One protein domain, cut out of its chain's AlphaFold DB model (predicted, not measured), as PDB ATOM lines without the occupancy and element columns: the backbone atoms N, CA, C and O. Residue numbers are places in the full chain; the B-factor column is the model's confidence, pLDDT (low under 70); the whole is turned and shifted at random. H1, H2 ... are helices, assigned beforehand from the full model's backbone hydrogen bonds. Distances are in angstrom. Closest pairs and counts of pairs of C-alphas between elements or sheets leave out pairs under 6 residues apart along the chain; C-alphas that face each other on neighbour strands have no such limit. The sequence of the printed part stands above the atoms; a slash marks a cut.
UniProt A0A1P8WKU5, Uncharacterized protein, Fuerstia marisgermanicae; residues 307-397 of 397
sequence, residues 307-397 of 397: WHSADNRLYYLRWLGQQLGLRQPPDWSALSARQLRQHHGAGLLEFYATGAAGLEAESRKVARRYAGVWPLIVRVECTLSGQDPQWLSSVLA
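What this domain is: This is residues 307 to 397 of the 397 residues of an uncharacterized protein of Fuerstia marisgermanicae (UniProt A0A1P8WKU5). H6 runs through the middle of a small all-helix body, crossed on one side by H4 and on another by H7, which in turn crosses H1. Short H2 and H3 lie near the first residues of H6, and H5 lies at the far end, past the last residues of H4. The printed part has 91 residues with seven named helices, H1 to H7 in order, and no named strand. It is compact, with a radius of gyration of the C-alphas of 12.4 A and spans of 35 by 27 by 23 A.

Where its parts are: Find C-alpha 310 at (136.698, 147.242, 150.514); from there H1 runs 20.7 A through residues 310 to 324. Next come H2, residues 329 to 333, and H3, residues 337 to 342. H4, residues 346 to 358, covers 19.0 A, and H5 holds residues 363 to 366. H6, residues 373 to 385, starts at (142.140, 154.021, 165.324) and covers 18.4 A. H7, residues 389 to 396, ends at C-alpha 396, (128.486, 153.389, 157.872).

How they stand to each other: Start at H6, which touches H4 at a steep tilt of 63 degrees; their closest C-alphas, Tyr 352 and Ile 377, are 6.5 A apart. H6 touches H7 about perpendicular, at 82 degrees, with C-alphas 378 and 389 closest at 6.2 A. H2 only just touches H6, with 3 pairs of C-alphas within 8 A, Ser 333 and Trp 374 closest at 5.5 A. H7 touches H1, where C-alphas 396 and 318 are closest at 5.6 A. H3 and H4 form a helical hairpin, closest at C-alphas 340 and 346, 6.4 A. H4 and H5 only just touch, only at the corner, with 3 pairs of C-alphas within 8 A, 357 and 363 closest at 6.0 A. Every O i to N i+4 pair is within hydrogen-bond range in H1, H2, H3 and H6, against 8 of 9 in H4 and 3 of 4 in H7; H5 is too short for one.

The domain as a whole: The farthest C-alphas, Gly 325 and Ala 361, are 35.7 A apart. The printed part has no cut and no long link. Look for low confidence, pLDDT under 70, at residues 355 to 371 and 397.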
ATOM      1  N   TRP A 307     140.611 141.048 154.021       92.44
ATOM      2  CA  TRP A 307     140.654 142.485 154.317       92.44
ATOM      3  C   TRP A 307     141.127 143.378 153.159       92.44
ATOM      4  O   TRP A 307     141.007 144.594 153.248       92.44
ATOM      5  N   HIS A 308     141.626 142.821 152.050       90.06
ATOM      6  CA  HIS A 308     142.015 143.637 150.890       90.06
ATOM      7  C   HIS A 308     140.790 144.146 150.111       90.06
ATOM      8  O   HIS A 308     140.868 145.184 149.458       90.06
ATOM      9  N   SER A 309     139.645 143.463 150.220       91.06
ATOM     10  CA  SER A 309     138.374 143.908 149.634       91.06
ATOM     11  C   SER A 309     137.737 145.008 150.487       91.06
ATOM     12  O   SER A 309     137.527 144.814 151.685       91.06
ATOM     13  N   ALA A 310     137.410 146.143 149.861       90.88
ATOM     14  CA  ALA A 310     136.698 147.242 150.514       90.88
ATOM     15  C   ALA A 310     135.332 146.794 151.043       90.88
ATOM     16  O   ALA A 310     135.018 147.056 152.201       90.88
ATOM     17  N   ASP A 311     134.581 146.023 150.255       92.69
ATOM     18  CA  ASP A 311     133.273 145.501 150.659       92.69
ATOM     19  C   ASP A 311     133.358 144.673 151.943       92.69
ATOM     20  O   ASP A 311     132.545 144.852 152.842       92.69
ATOM     21  N   ASN A 312     134.380 143.823 152.084       94.75
ATOM     22  CA  ASN A 312     134.578 143.026 153.298       94.75
ATOM     23  C   ASN A 312     134.915 143.889 154.522       94.75
ATOM     24  O   ASN A 312     134.444 143.600 155.625       94.75
ATOM     25  N   ARG A 313     135.730 144.937 154.342       94.38
ATOM     26  CA  ARG A 313     136.065 145.877 155.425       94.38
ATOM     27  C   ARG A 313     134.832 146.662 155.858       94.38
ATOM     28  O   ARG A 313     134.514 146.675 157.043       94.38
ATOM     29  N   LEU A 314     134.103 147.238 154.905       93.94
ATOM     30  CA  LEU A 314     132.864 147.972 155.162       93.94
ATOM     31  C   LEU A 314     131.790 147.069 155.773       93.94
ATOM     32  O   LEU A 314     131.093 147.483 156.691       93.94
ATOM     33  N   TYR A 315     131.692 145.818 155.324       95.00
ATOM     34  CA  TYR A 315     130.776 144.833 155.888       95.00
ATOM     35  C   TYR A 315     131.077 144.543 157.362       95.00
ATOM     36  O   TYR A 315     130.169 144.578 158.196       95.00
ATOM     37  N   TYR A 316     132.350 144.322 157.702       96.56
ATOM     38  CA  TYR A 316     132.777 144.179 159.093       96.56
ATOM     39  C   TYR A 316     132.498 145.441 159.909       96.56
ATOM     40  O   TYR A 316     131.972 145.339 161.015       96.56
ATOM     41  N   LEU A 317     132.832 146.622 159.379       94.88
ATOM     42  CA  LEU A 317     132.629 147.883 160.084       94.88
ATOM     43  C   LEU A 317     131.142 148.106 160.359       94.88
ATOM     44  O   LEU A 317     130.788 148.289 161.513       94.88
ATOM     45  N   ARG A 318     130.251 147.969 159.371       94.62
ATOM     46  CA  ARG A 318     128.793 148.063 159.583       94.62
ATOM     47  C   ARG A 318     128.305 147.126 160.684       94.62
ATOM     48  O   ARG A 318     127.570 147.547 161.572       94.62
ATOM     49  N   TRP A 319     128.752 145.869 160.662       96.00
ATOM     50  CA  TRP A 319     128.425 144.916 161.720       96.00
ATOM     51  C   TRP A 319     128.954 145.375 163.087       96.00
ATOM     52  O   TRP A 319     128.206 145.364 164.059       96.00
ATOM     53  N   LEU A 320     130.206 145.834 163.166       95.94
ATOM     54  CA  LEU A 320     130.808 146.343 164.400       95.94
ATOM     55  C   LEU A 320     130.051 147.563 164.939       95.94
ATOM     56  O   LEU A 320     129.817 147.649 166.142       95.94
ATOM     57  N   GLY A 321     129.642 148.471 164.053       94.44
ATOM     58  CA  GLY A 321     128.830 149.636 164.388       94.44
ATOM     59  C   GLY A 321     127.507 149.227 165.026       94.44
ATOM     60  O   GLY A 321     127.162 149.735 166.088       94.44
ATOM     61  N   GLN A 322     126.830 148.215 164.476       93.75
ATOM     62  CA  GLN A 322     125.628 147.646 165.094       93.75
ATOM     63  C   GLN A 322     125.911 147.014 166.466       93.75
ATOM     64  O   GLN A 322     125.130 147.219 167.391       93.75
ATOM     65  N   GLN A 323     127.022 146.279 166.622       94.88
ATOM     66  CA  GLN A 323     127.381 145.645 167.901       94.88
ATOM     67  C   GLN A 323     127.712 146.659 169.003       94.88
ATOM     68  O   GLN A 323     127.423 146.412 170.171       94.88
ATOM     69  N   LEU A 324     128.337 147.781 168.642       93.88
ATOM     70  CA  LEU A 324     128.789 148.813 169.579       93.88
ATOM     71  C   LEU A 324     127.828 150.007 169.686       93.88
ATOM     72  O   LEU A 324     128.070 150.905 170.486       93.88
ATOM     73  N   GLY A 325     126.758 150.029 168.889       92.62
ATOM     74  CA  GLY A 325     125.819 151.147 168.831       92.62
ATOM     75  C   GLY A 325     126.397 152.419 168.201       92.62
ATOM     76  O   GLY A 325     125.947 153.505 168.548       92.62
ATOM     77  N   LEU A 326     127.371 152.302 167.291       90.75
ATOM     78  CA  LEU A 326     127.972 153.439 166.584       90.75
ATOM     79  C   LEU A 326     127.053 153.855 165.434       90.75
ATOM     80  O   LEU A 326     126.935 153.125 164.449       90.75
ATOM     81  N   ARG A 327     126.372 154.997 165.570       84.88
ATOM     82  CA  ARG A 327     125.333 155.456 164.630       84.88
ATOM     83  C   ARG A 327     125.681 156.766 163.939       84.88
ATOM     84  O   ARG A 327     125.139 157.057 162.881       84.88
ATOM     85  N   GLN A 328     126.549 157.572 164.537       85.25
ATOM     86  CA  GLN A 328     126.902 158.898 164.045       85.25
ATOM     87  C   GLN A 328     128.423 159.075 163.963       85.25
ATOM     88  O   GLN A 328     129.165 158.375 164.658       85.25
ATOM     89  N   PRO A 329     128.928 160.026 163.153       83.69
ATOM     90  CA  PRO A 329     130.368 160.257 163.006       83.69
ATOM     91  C   PRO A 329     131.142 160.429 164.333       83.69
ATOM     92  O   PRO A 329     132.244 159.882 164.438       83.69
ATOM     93  N   PRO A 330     130.605 161.115 165.369       85.88
ATOM     94  CA  PRO A 330     131.264 161.194 166.673       85.88
ATOM     95  C   PRO A 330     131.444 159.834 167.357       85.88
ATOM     96  O   PRO A 330     132.492 159.601 167.956       85.88
ATOM     97  N   ASP A 331     130.493 158.908 167.216       88.44
ATOM     98  CA  ASP A 331     130.575 157.575 167.828       88.44
ATOM     99  C   ASP A 331     131.773 156.798 167.270       88.44
ATOM    100  O   ASP A 331     132.557 156.201 168.008       88.44
ATOM    101  N   TRP A 332     131.966 156.871 165.951       88.94
ATOM    102  CA  TRP A 332     133.092 156.242 165.268       88.94
ATOM    103  C   TRP A 332     134.440 156.823 165.689       88.94
ATOM    104  O   TRP A 332     135.420 156.086 165.794       88.94
ATOM    105  N   SER A 333     134.495 158.123 165.995       85.31
ATOM    106  CA  SER A 333     135.722 158.774 166.466       85.31
ATOM    107  C   SER A 333     136.213 158.241 167.818       85.31
ATOM    108  O   SER A 333     137.418 158.249 168.073       85.31
ATOM    109  N   ALA A 334     135.302 157.709 168.642       86.25
ATOM    110  CA  ALA A 334     135.611 157.082 169.923       86.25
ATOM    111  C   ALA A 334     136.046 155.608 169.797       86.25
ATOM    112  O   ALA A 334     136.464 155.007 170.792       86.25
ATOM    113  N   LEU A 335     135.976 155.013 168.598       89.62
ATOM    114  CA  LEU A 335     136.383 153.629 168.373       89.62
ATOM    115  C   LEU A 335     137.859 153.436 168.751       89.62
ATOM    116  O   LEU A 335     138.761 154.129 168.275       89.62
ATOM    117  N   SER A 336     138.119 152.435 169.585       89.88
ATOM    118  CA  SER A 336     139.464 152.075 170.025       89.88
ATOM    119  C   SER A 336     139.976 150.805 169.341       89.88
ATOM    120  O   SER A 336     139.224 149.889 168.999       89.88
ATOM    121  N   ALA A 337     141.303 150.683 169.225       88.69
ATOM    122  CA  ALA A 337     141.938 149.440 168.779       88.69
ATOM    123  C   ALA A 337     141.598 148.245 169.694       88.69
ATOM    124  O   ALA A 337     141.583 147.099 169.246       88.69
ATOM    125  N   ARG A 338     141.308 148.503 170.980       89.81
ATOM    126  CA  ARG A 338     140.859 147.481 171.934       89.81
ATOM    127  C   ARG A 338     139.491 146.921 171.544       89.81
ATOM    128  O   ARG A 338     139.371 145.703 171.475       89.81
ATOM    129  N   GLN A 339     138.514 147.778 171.245       91.56
ATOM    130  CA  GLN A 339     137.187 147.348 170.789       91.56
ATOM    131  C   GLN A 339     137.282 146.541 169.488       91.56
ATOM    132  O   GLN A 339     136.719 145.457 169.404       91.56
ATOM    133  N   LEU A 340     138.088 146.982 168.516       92.44
ATOM    134  CA  LEU A 340     138.350 146.193 167.305       92.44
ATOM    135  C   LEU A 340     138.859 144.783 167.626       92.44
ATOM    136  O   LEU A 340     138.326 143.811 167.103       92.44
ATOM    137  N   ARG A 341     139.854 144.642 168.510       91.38
ATOM    138  CA  ARG A 341     140.381 143.321 168.899       91.38
ATOM    139  C   ARG A 341     139.350 142.466 169.634       91.38
ATOM    140  O   ARG A 341     139.267 141.274 169.361       91.38
ATOM    141  N   GLN A 342     138.570 143.064 170.535       94.06
ATOM    142  CA  GLN A 342     137.514 142.372 171.285       94.06
ATOM    143  C   GLN A 342     136.382 141.866 170.380       94.06
ATOM    144  O   GLN A 342     135.732 140.889 170.726       94.06
ATOM    145  N   HIS A 343     136.198 142.480 169.209       95.75
ATOM    146  CA  HIS A 343     135.188 142.101 168.221       95.75
ATOM    147  C   HIS A 343     135.787 141.452 166.961       95.75
ATOM    148  O   HIS A 343     135.237 141.577 165.872       95.75
ATOM    149  N   HIS A 344     136.896 140.714 167.098       94.81
ATOM    150  CA  HIS A 344     137.514 139.915 166.023       94.81
ATOM    151  C   HIS A 344     138.120 140.710 164.845       94.81
ATOM    152  O   HIS A 344     138.503 140.144 163.822       94.81
ATOM    153  N   GLY A 345     138.305 142.020 164.997       93.50
ATOM    154  CA  GLY A 345     138.906 142.921 164.009       93.50
ATOM    155  C   GLY A 345     140.431 143.016 164.059       93.50
ATOM    156  O   GLY A 345     140.992 143.962 163.512       93.50
ATOM    157  N   ALA A 346     141.133 142.087 164.718       90.62
ATOM    158  CA  ALA A 346     142.595 142.148 164.847       90.62
ATOM    159  C   ALA A 346     143.312 142.120 163.483       90.62
ATOM    160  O   ALA A 346     144.218 142.918 163.255       90.62
ATOM    161  N   GLY A 347     142.861 141.269 162.555       90.56
ATOM    162  CA  GLY A 347     143.420 141.223 161.198       90.56
ATOM    163  C   GLY A 347     143.099 142.471 160.367       90.56
ATOM    164  O   GLY A 347     143.914 142.893 159.552       90.56
ATOM    165  N   LEU A 348     141.943 143.102 160.599       92.62
ATOM    166  CA  LEU A 348     141.599 144.376 159.967       92.62
ATOM    167  C   LEU A 348     142.495 145.509 160.491       92.62
ATOM    168  O   LEU A 348     142.992 146.327 159.720       92.62
ATOM    169  N   LEU A 349     142.748 145.529 161.801       91.19
ATOM    170  CA  LEU A 349     143.668 146.477 162.425       91.19
ATOM    171  C   LEU A 349     145.089 146.348 161.856       91.19
ATOM    172  O   LEU A 349     145.729 147.357 161.571       91.19
ATOM    173  N   GLU A 350     145.571 145.119 161.666       88.44
ATOM    174  CA  GLU A 350     146.867 144.850 161.035       88.44
ATOM    175  C   GLU A 350     146.902 145.314 159.573       88.44
ATOM    176  O   GLU A 350     147.872 145.951 159.150       88.44
ATOM    177  N   PHE A 351     145.827 145.078 158.814       89.81
ATOM    178  CA  PHE A 351     145.695 145.583 157.447       89.81
ATOM    179  C   PHE A 351     145.821 147.112 157.395       89.81
ATOM    180  O   PHE A 351     146.612 147.635 156.615       89.81
ATOM    181  N   TYR A 352     145.111 147.844 158.257       88.25
ATOM    182  CA  TYR A 352     145.216 149.305 158.285       88.25
ATOM    183  C   TYR A 352     146.594 149.797 158.733       88.25
ATOM    184  O   TYR A 352     147.115 150.757 158.169       88.25
ATOM    185  N   ALA A 353     147.217 149.134 159.710       82.88
ATOM    186  CA  ALA A 353     148.551 149.494 160.183       82.88
ATOM    187  C   ALA A 353     149.633 149.290 159.105       82.88
ATOM    188  O   ALA A 353     150.542 150.111 158.975       82.88
ATOM    189  N   THR A 354     149.525 148.221 158.313       78.38
ATOM    190  CA  THR A 354     150.475 147.896 157.235       78.38
ATOM    191  C   THR A 354     150.209 148.690 155.957       78.38
ATOM    192  O   THR A 354     151.149 149.230 155.376       78.38
ATOM    193  N   GLY A 355     148.944 148.862 155.556       66.88
ATOM    194  CA  GLY A 355     148.553 149.724 154.437       66.88
ATOM    195  C   GLY A 355     148.963 151.184 154.653       66.88
ATOM    196  O   GLY A 355     149.423 151.851 153.732       66.88
ATOM    197  N   ALA A 356     148.920 151.659 155.901       55.69
ATOM    198  CA  ALA A 356     149.441 152.968 156.271       55.69
ATOM    199  C   ALA A 356     150.969 153.095 156.158       55.69
ATOM    200  O   ALA A 356     151.460 154.208 155.985       55.69
ATOM    201  N   ALA A 357     151.718 151.992 156.245       50.47
ATOM    202  CA  ALA A 357     153.178 151.985 156.145       50.47
ATOM    203  C   ALA A 357     153.695 151.986 154.693       50.47
ATOM    204  O   ALA A 357     154.829 152.401 154.466       50.47
ATOM    205  N   GLY A 358     152.881 151.545 153.723       48.94
ATOM    206  CA  GLY A 358     153.185 151.642 152.286       48.94
ATOM    207  C   GLY A 358     152.970 153.043 151.696       48.94
ATOM    208  O   GLY A 358     153.480 153.342 150.622       48.94
ATOM    209  N   LEU A 359     152.261 153.914 152.419       52.47
ATOM    210  CA  LEU A 359     151.939 155.292 152.037       52.47
ATOM    211  C   LEU A 359     152.967 156.283 152.628       52.47
ATOM    212  O   LEU A 359     152.626 157.138 153.437       52.47
ATOM    213  N   GLU A 360     154.233 156.137 152.224       49.12
ATOM    214  CA  GLU A 360     155.405 156.976 152.568       49.12
ATOM    215  C   GLU A 360     156.061 156.793 153.955       49.12
ATOM    216  O   GLU A 360     155.427 156.574 154.990       49.12
ATOM    217  N   ALA A 361     157.391 156.953 153.966       44.66
ATOM    218  CA  ALA A 361     158.290 156.794 155.114       44.66
ATOM    219  C   ALA A 361     157.983 157.726 156.309       44.66
ATOM    220  O   ALA A 361     158.310 157.369 157.445       44.66
ATOM    221  N   GLU A 362     157.274 158.844 156.106       46.03
ATOM    222  CA  GLU A 362     156.840 159.723 157.204       46.03
ATOM    223  C   GLU A 362     155.635 159.204 157.999       46.03
ATOM    224  O   GLU A 362     155.392 159.638 159.132       46.03
ATOM    225  N   SER A 363     154.964 158.156 157.511       47.84
ATOM    226  CA  SER A 363     153.863 157.516 158.231       47.84
ATOM    227  C   SER A 363     154.298 156.825 159.533       47.84
ATOM    228  O   SER A 363     153.480 156.710 160.443       47.84
ATOM    229  N   ARG A 364     155.574 156.438 159.717       42.53
ATOM    230  CA  ARG A 364     156.038 155.849 160.999       42.53
ATOM    231  C   ARG A 364     156.119 156.867 162.142       42.53
ATOM    232  O   ARG A 364     155.896 156.496 163.294       42.53
ATOM    233  N   LYS A 365     156.407 158.139 161.845       40.94
ATOM    234  CA  LYS A 365     156.380 159.230 162.840       40.94
ATOM    235  C   LYS A 365     154.956 159.728 163.085       40.94
ATOM    236  O   LYS A 365     154.611 160.074 164.210       40.94
ATOM    237  N   VAL A 366     154.120 159.699 162.052       42.84
ATOM    238  CA  VAL A 366     152.725 160.151 162.095       42.84
ATOM    239  C   VAL A 366     151.785 159.116 162.746       42.84
ATOM    240  O   VAL A 366     150.889 159.496 163.496       42.84
ATOM    241  N   ALA A 367     152.035 157.812 162.593       41.53
ATOM    242  CA  ALA A 367     151.293 156.745 163.282       41.53
ATOM    243  C   ALA A 367     151.478 156.762 164.812       41.53
ATOM    244  O   ALA A 367     150.611 156.292 165.541       41.53
ATOM    245  N   ARG A 368     152.577 157.346 165.313       44.06
ATOM    246  CA  ARG A 368     152.761 157.633 166.748       44.06
ATOM    247  C   ARG A 368     152.011 158.891 167.212       44.06
ATOM    248  O   ARG A 368     151.905 159.109 168.412       44.06
ATOM    249  N   ARG A 369     151.517 159.717 166.279       41.75
ATOM    250  CA  ARG A 369     150.930 161.046 166.524       41.75
ATOM    251  C   ARG A 369     149.396 161.067 166.418       41.75
ATOM    252  O   ARG A 369     148.777 161.937 167.021       41.75
ATOM    253  N   TYR A 370     148.773 160.112 165.718       46.59
ATOM    254  CA  TYR A 370     147.312 159.962 165.677       46.59
ATOM    255  C   TYR A 370     146.809 159.098 166.841       46.59
ATOM    256  O   TYR A 370     146.915 157.875 166.830       46.59
ATOM    257  N   ALA A 371     146.237 159.750 167.848       53.06
ATOM    258  CA  ALA A 371     145.752 159.157 169.093       53.06
ATOM    259  C   ALA A 371     144.430 158.353 168.974       53.06
ATOM    260  O   ALA A 371     143.688 158.240 169.944       53.06
ATOM    261  N   GLY A 372     144.114 157.766 167.816       70.12
ATOM    262  CA  GLY A 372     142.871 157.011 167.620       70.12
ATOM    263  C   GLY A 372     142.927 156.092 166.405       70.12
ATOM    264  O   GLY A 372     143.612 156.385 165.427       70.12
ATOM    265  N   VAL A 373     142.200 154.970 166.453       86.12
ATOM    266  CA  VAL A 373     142.140 154.021 165.324       86.12
ATOM    267  C   VAL A 373     141.309 154.578 164.166       86.12
ATOM    268  O   VAL A 373     141.559 154.254 163.011       86.12
ATOM    269  N   TRP A 374     140.351 155.455 164.466       88.75
ATOM    270  CA  TRP A 374     139.421 156.001 163.487       88.75
ATOM    271  C   TRP A 374     140.083 156.888 162.417       88.75
ATOM    272  O   TRP A 374     139.875 156.612 161.236       88.75
ATOM    273  N   PRO A 375     140.964 157.856 162.754       87.44
ATOM    274  CA  PRO A 375     141.733 158.593 161.747       87.44
ATOM    275  C   PRO A 375     142.522 157.699 160.780       87.44
ATOM    276  O   PRO A 375     142.641 158.020 159.600       87.44
ATOM    277  N   LEU A 376     143.046 156.564 161.262       86.44
ATOM    278  CA  LEU A 376     143.766 155.597 160.430       86.44
ATOM    279  C   LEU A 376     142.829 154.917 159.425       86.44
ATOM    280  O   LEU A 376     143.169 154.825 158.246       86.44
ATOM    281  N   ILE A 377     141.659 154.468 159.891       90.31
ATOM    282  CA  ILE A 377     140.623 153.846 159.058       90.31
ATOM    283  C   ILE A 377     140.188 154.823 157.966       90.31
ATOM    284  O   ILE A 377     140.286 154.487 156.791       90.31
ATOM    285  N   VAL A 378     139.797 156.047 158.344       89.62
ATOM    286  CA  VAL A 378     139.383 157.101 157.401       89.62
ATOM    287  C   VAL A 378     140.461 157.325 156.344       89.62
ATOM    288  O   VAL A 378     140.177 157.267 155.153       89.62
ATOM    289  N   ARG A 379     141.720 157.510 156.765       87.25
ATOM    290  CA  ARG A 379     142.833 157.755 155.839       87.25
ATOM    291  C   ARG A 379     142.997 156.624 154.830       87.25
ATOM    292  O   ARG A 379     143.117 156.894 153.639       87.25
ATOM    293  N   VAL A 380     143.047 155.374 155.293       88.44
ATOM    294  CA  VAL A 380     143.271 154.221 154.410       88.44
ATOM    295  C   VAL A 380     142.073 153.995 153.492       88.44
ATOM    296  O   VAL A 380     142.279 153.810 152.297       88.44
ATOM    297  N   GLU A 381     140.840 154.057 154.000       91.50
ATOM    298  CA  GLU A 381     139.647 153.859 153.169       91.50
ATOM    299  C   GLU A 381     139.511 154.933 152.092       91.50
ATOM    300  O   GLU A 381     139.364 154.581 150.927       91.50
ATOM    301  N   CYS A 382     139.644 156.217 152.442       88.88
ATOM    302  CA  CYS A 382     139.586 157.320 151.478       88.88
ATOM    303  C   CYS A 382     140.699 157.229 150.427       88.88
ATOM    304  O   CYS A 382     140.471 157.498 149.252       88.88
ATOM    305  N   THR A 383     141.901 156.803 150.829       86.75
ATOM    306  CA  THR A 383     143.028 156.635 149.899       86.75
ATOM    307  C   THR A 383     142.777 155.494 148.915       86.75
ATOM    308  O   THR A 383     143.073 155.624 147.732       86.75
ATOM    309  N   LEU A 384     142.230 154.368 149.387       86.31
ATOM    310  CA  LEU A 384     141.943 153.209 148.539       86.31
ATOM    311  C   LEU A 384     140.719 153.422 147.636       86.31
ATOM    312  O   LEU A 384     140.673 152.845 146.553       86.31
ATOM    313  N   SER A 385     139.730 154.207 148.072       86.19
ATOM    314  CA  SER A 385     138.494 154.457 147.320       86.19
ATOM    315  C   SER A 385     138.528 155.719 146.450       86.19
ATOM    316  O   SER A 385     137.689 155.862 145.561       86.19
ATOM    317  N   GLY A 386     139.461 156.644 146.709       86.94
ATOM    318  CA  GLY A 386     139.490 157.977 146.096       86.94
ATOM    319  C   GLY A 386     138.355 158.901 146.559       86.94
ATOM    320  O   GLY A 386     138.099 159.912 145.912       86.94
ATOM    321  N   GLN A 387     137.652 158.545 147.639       90.25
ATOM    322  CA  GLN A 387     136.509 159.292 148.173       90.25
ATOM    323  C   GLN A 387     136.920 160.205 149.333       90.25
ATOM    324  O   GLN A 387     137.955 160.008 149.971       90.25
ATOM    325  N   ASP A 388     136.076 161.184 149.653       88.31
ATOM    326  CA  ASP A 388     136.274 162.050 150.814       88.31
ATOM    327  C   ASP A 388     135.902 161.359 152.154       88.31
ATOM    328  O   ASP A 388     135.316 160.272 152.175       88.31
ATOM    329  N   PRO A 389     136.242 161.951 153.316       85.62
ATOM    330  CA  PRO A 389     135.867 161.398 154.622       85.62
ATOM    331  C   PRO A 389     134.359 161.376 154.927       85.62
ATOM    332  O   PRO A 389     133.920 160.603 155.787       85.62
ATOM    333  N   GLN A 390     133.559 162.222 154.268       83.31
ATOM    334  CA  GLN A 390     132.109 162.269 154.480       83.31
ATOM    335  C   GLN A 390     131.439 161.035 153.875       83.31
ATOM    336  O   GLN A 390     130.526 160.476 154.490       83.31
ATOM    337  N   TRP A 391     131.959 160.538 152.750       89.44
ATOM    338  CA  TRP A 391     131.534 159.281 152.144       89.44
ATOM    339  C   TRP A 391     131.566 158.122 153.146       89.44
ATOM    340  O   TRP A 391     130.552 157.449 153.328       89.44
ATOM    341  N   LEU A 392     132.674 157.916 153.867       86.31
ATOM    342  CA  LEU A 392     132.786 156.788 154.802       86.31
ATOM    343  C   LEU A 392     131.748 156.874 155.930       86.31
ATOM    344  O   LEU A 392     131.171 155.863 156.324       86.31
ATOM    345  N   SER A 393     131.475 158.089 156.407       82.12
ATOM    346  CA  SER A 393     130.439 158.330 157.412       82.12
ATOM    347  C   SER A 393     129.042 158.012 156.874       82.12
ATOM    348  O   SER A 393     128.256 157.387 157.573       82.12
ATOM    349  N   SER A 394     128.750 158.376 155.621       83.94
ATOM    350  CA  SER A 394     127.467 158.069 154.972       83.94
ATOM    351  C   SER A 394     127.263 156.576 154.688       83.94
ATOM    352  O   SER A 394     126.139 156.094 154.678       83.94
ATOM    353  N   VAL A 395     128.350 155.835 154.467       86.88
ATOM    354  CA  VAL A 395     128.331 154.396 154.158       86.88
ATOM    355  C   VAL A 395     128.141 153.534 155.410       86.88
ATOM    356  O   VAL A 395     127.712 152.378 155.291       86.88
ATOM    357  N   LEU A 396     128.517 154.067 156.574       86.38
ATOM    358  CA  LEU A 396     128.486 153.389 157.872       86.38
ATOM    359  C   LEU A 396     127.351 153.854 158.794       86.38
ATOM    360  O   LEU A 396     127.091 153.160 159.779       86.38
ATOM    361  N   ALA A 397     126.723 154.996 158.498       69.94
ATOM    362  CA  ALA A 397     125.416 155.382 159.031       69.94
ATOM    363  C   ALA A 397     124.325 154.457 158.471       69.94
ATOM    364  O   ALA A 397     123.396 154.130 159.246       69.94
TER     365      ALA A 397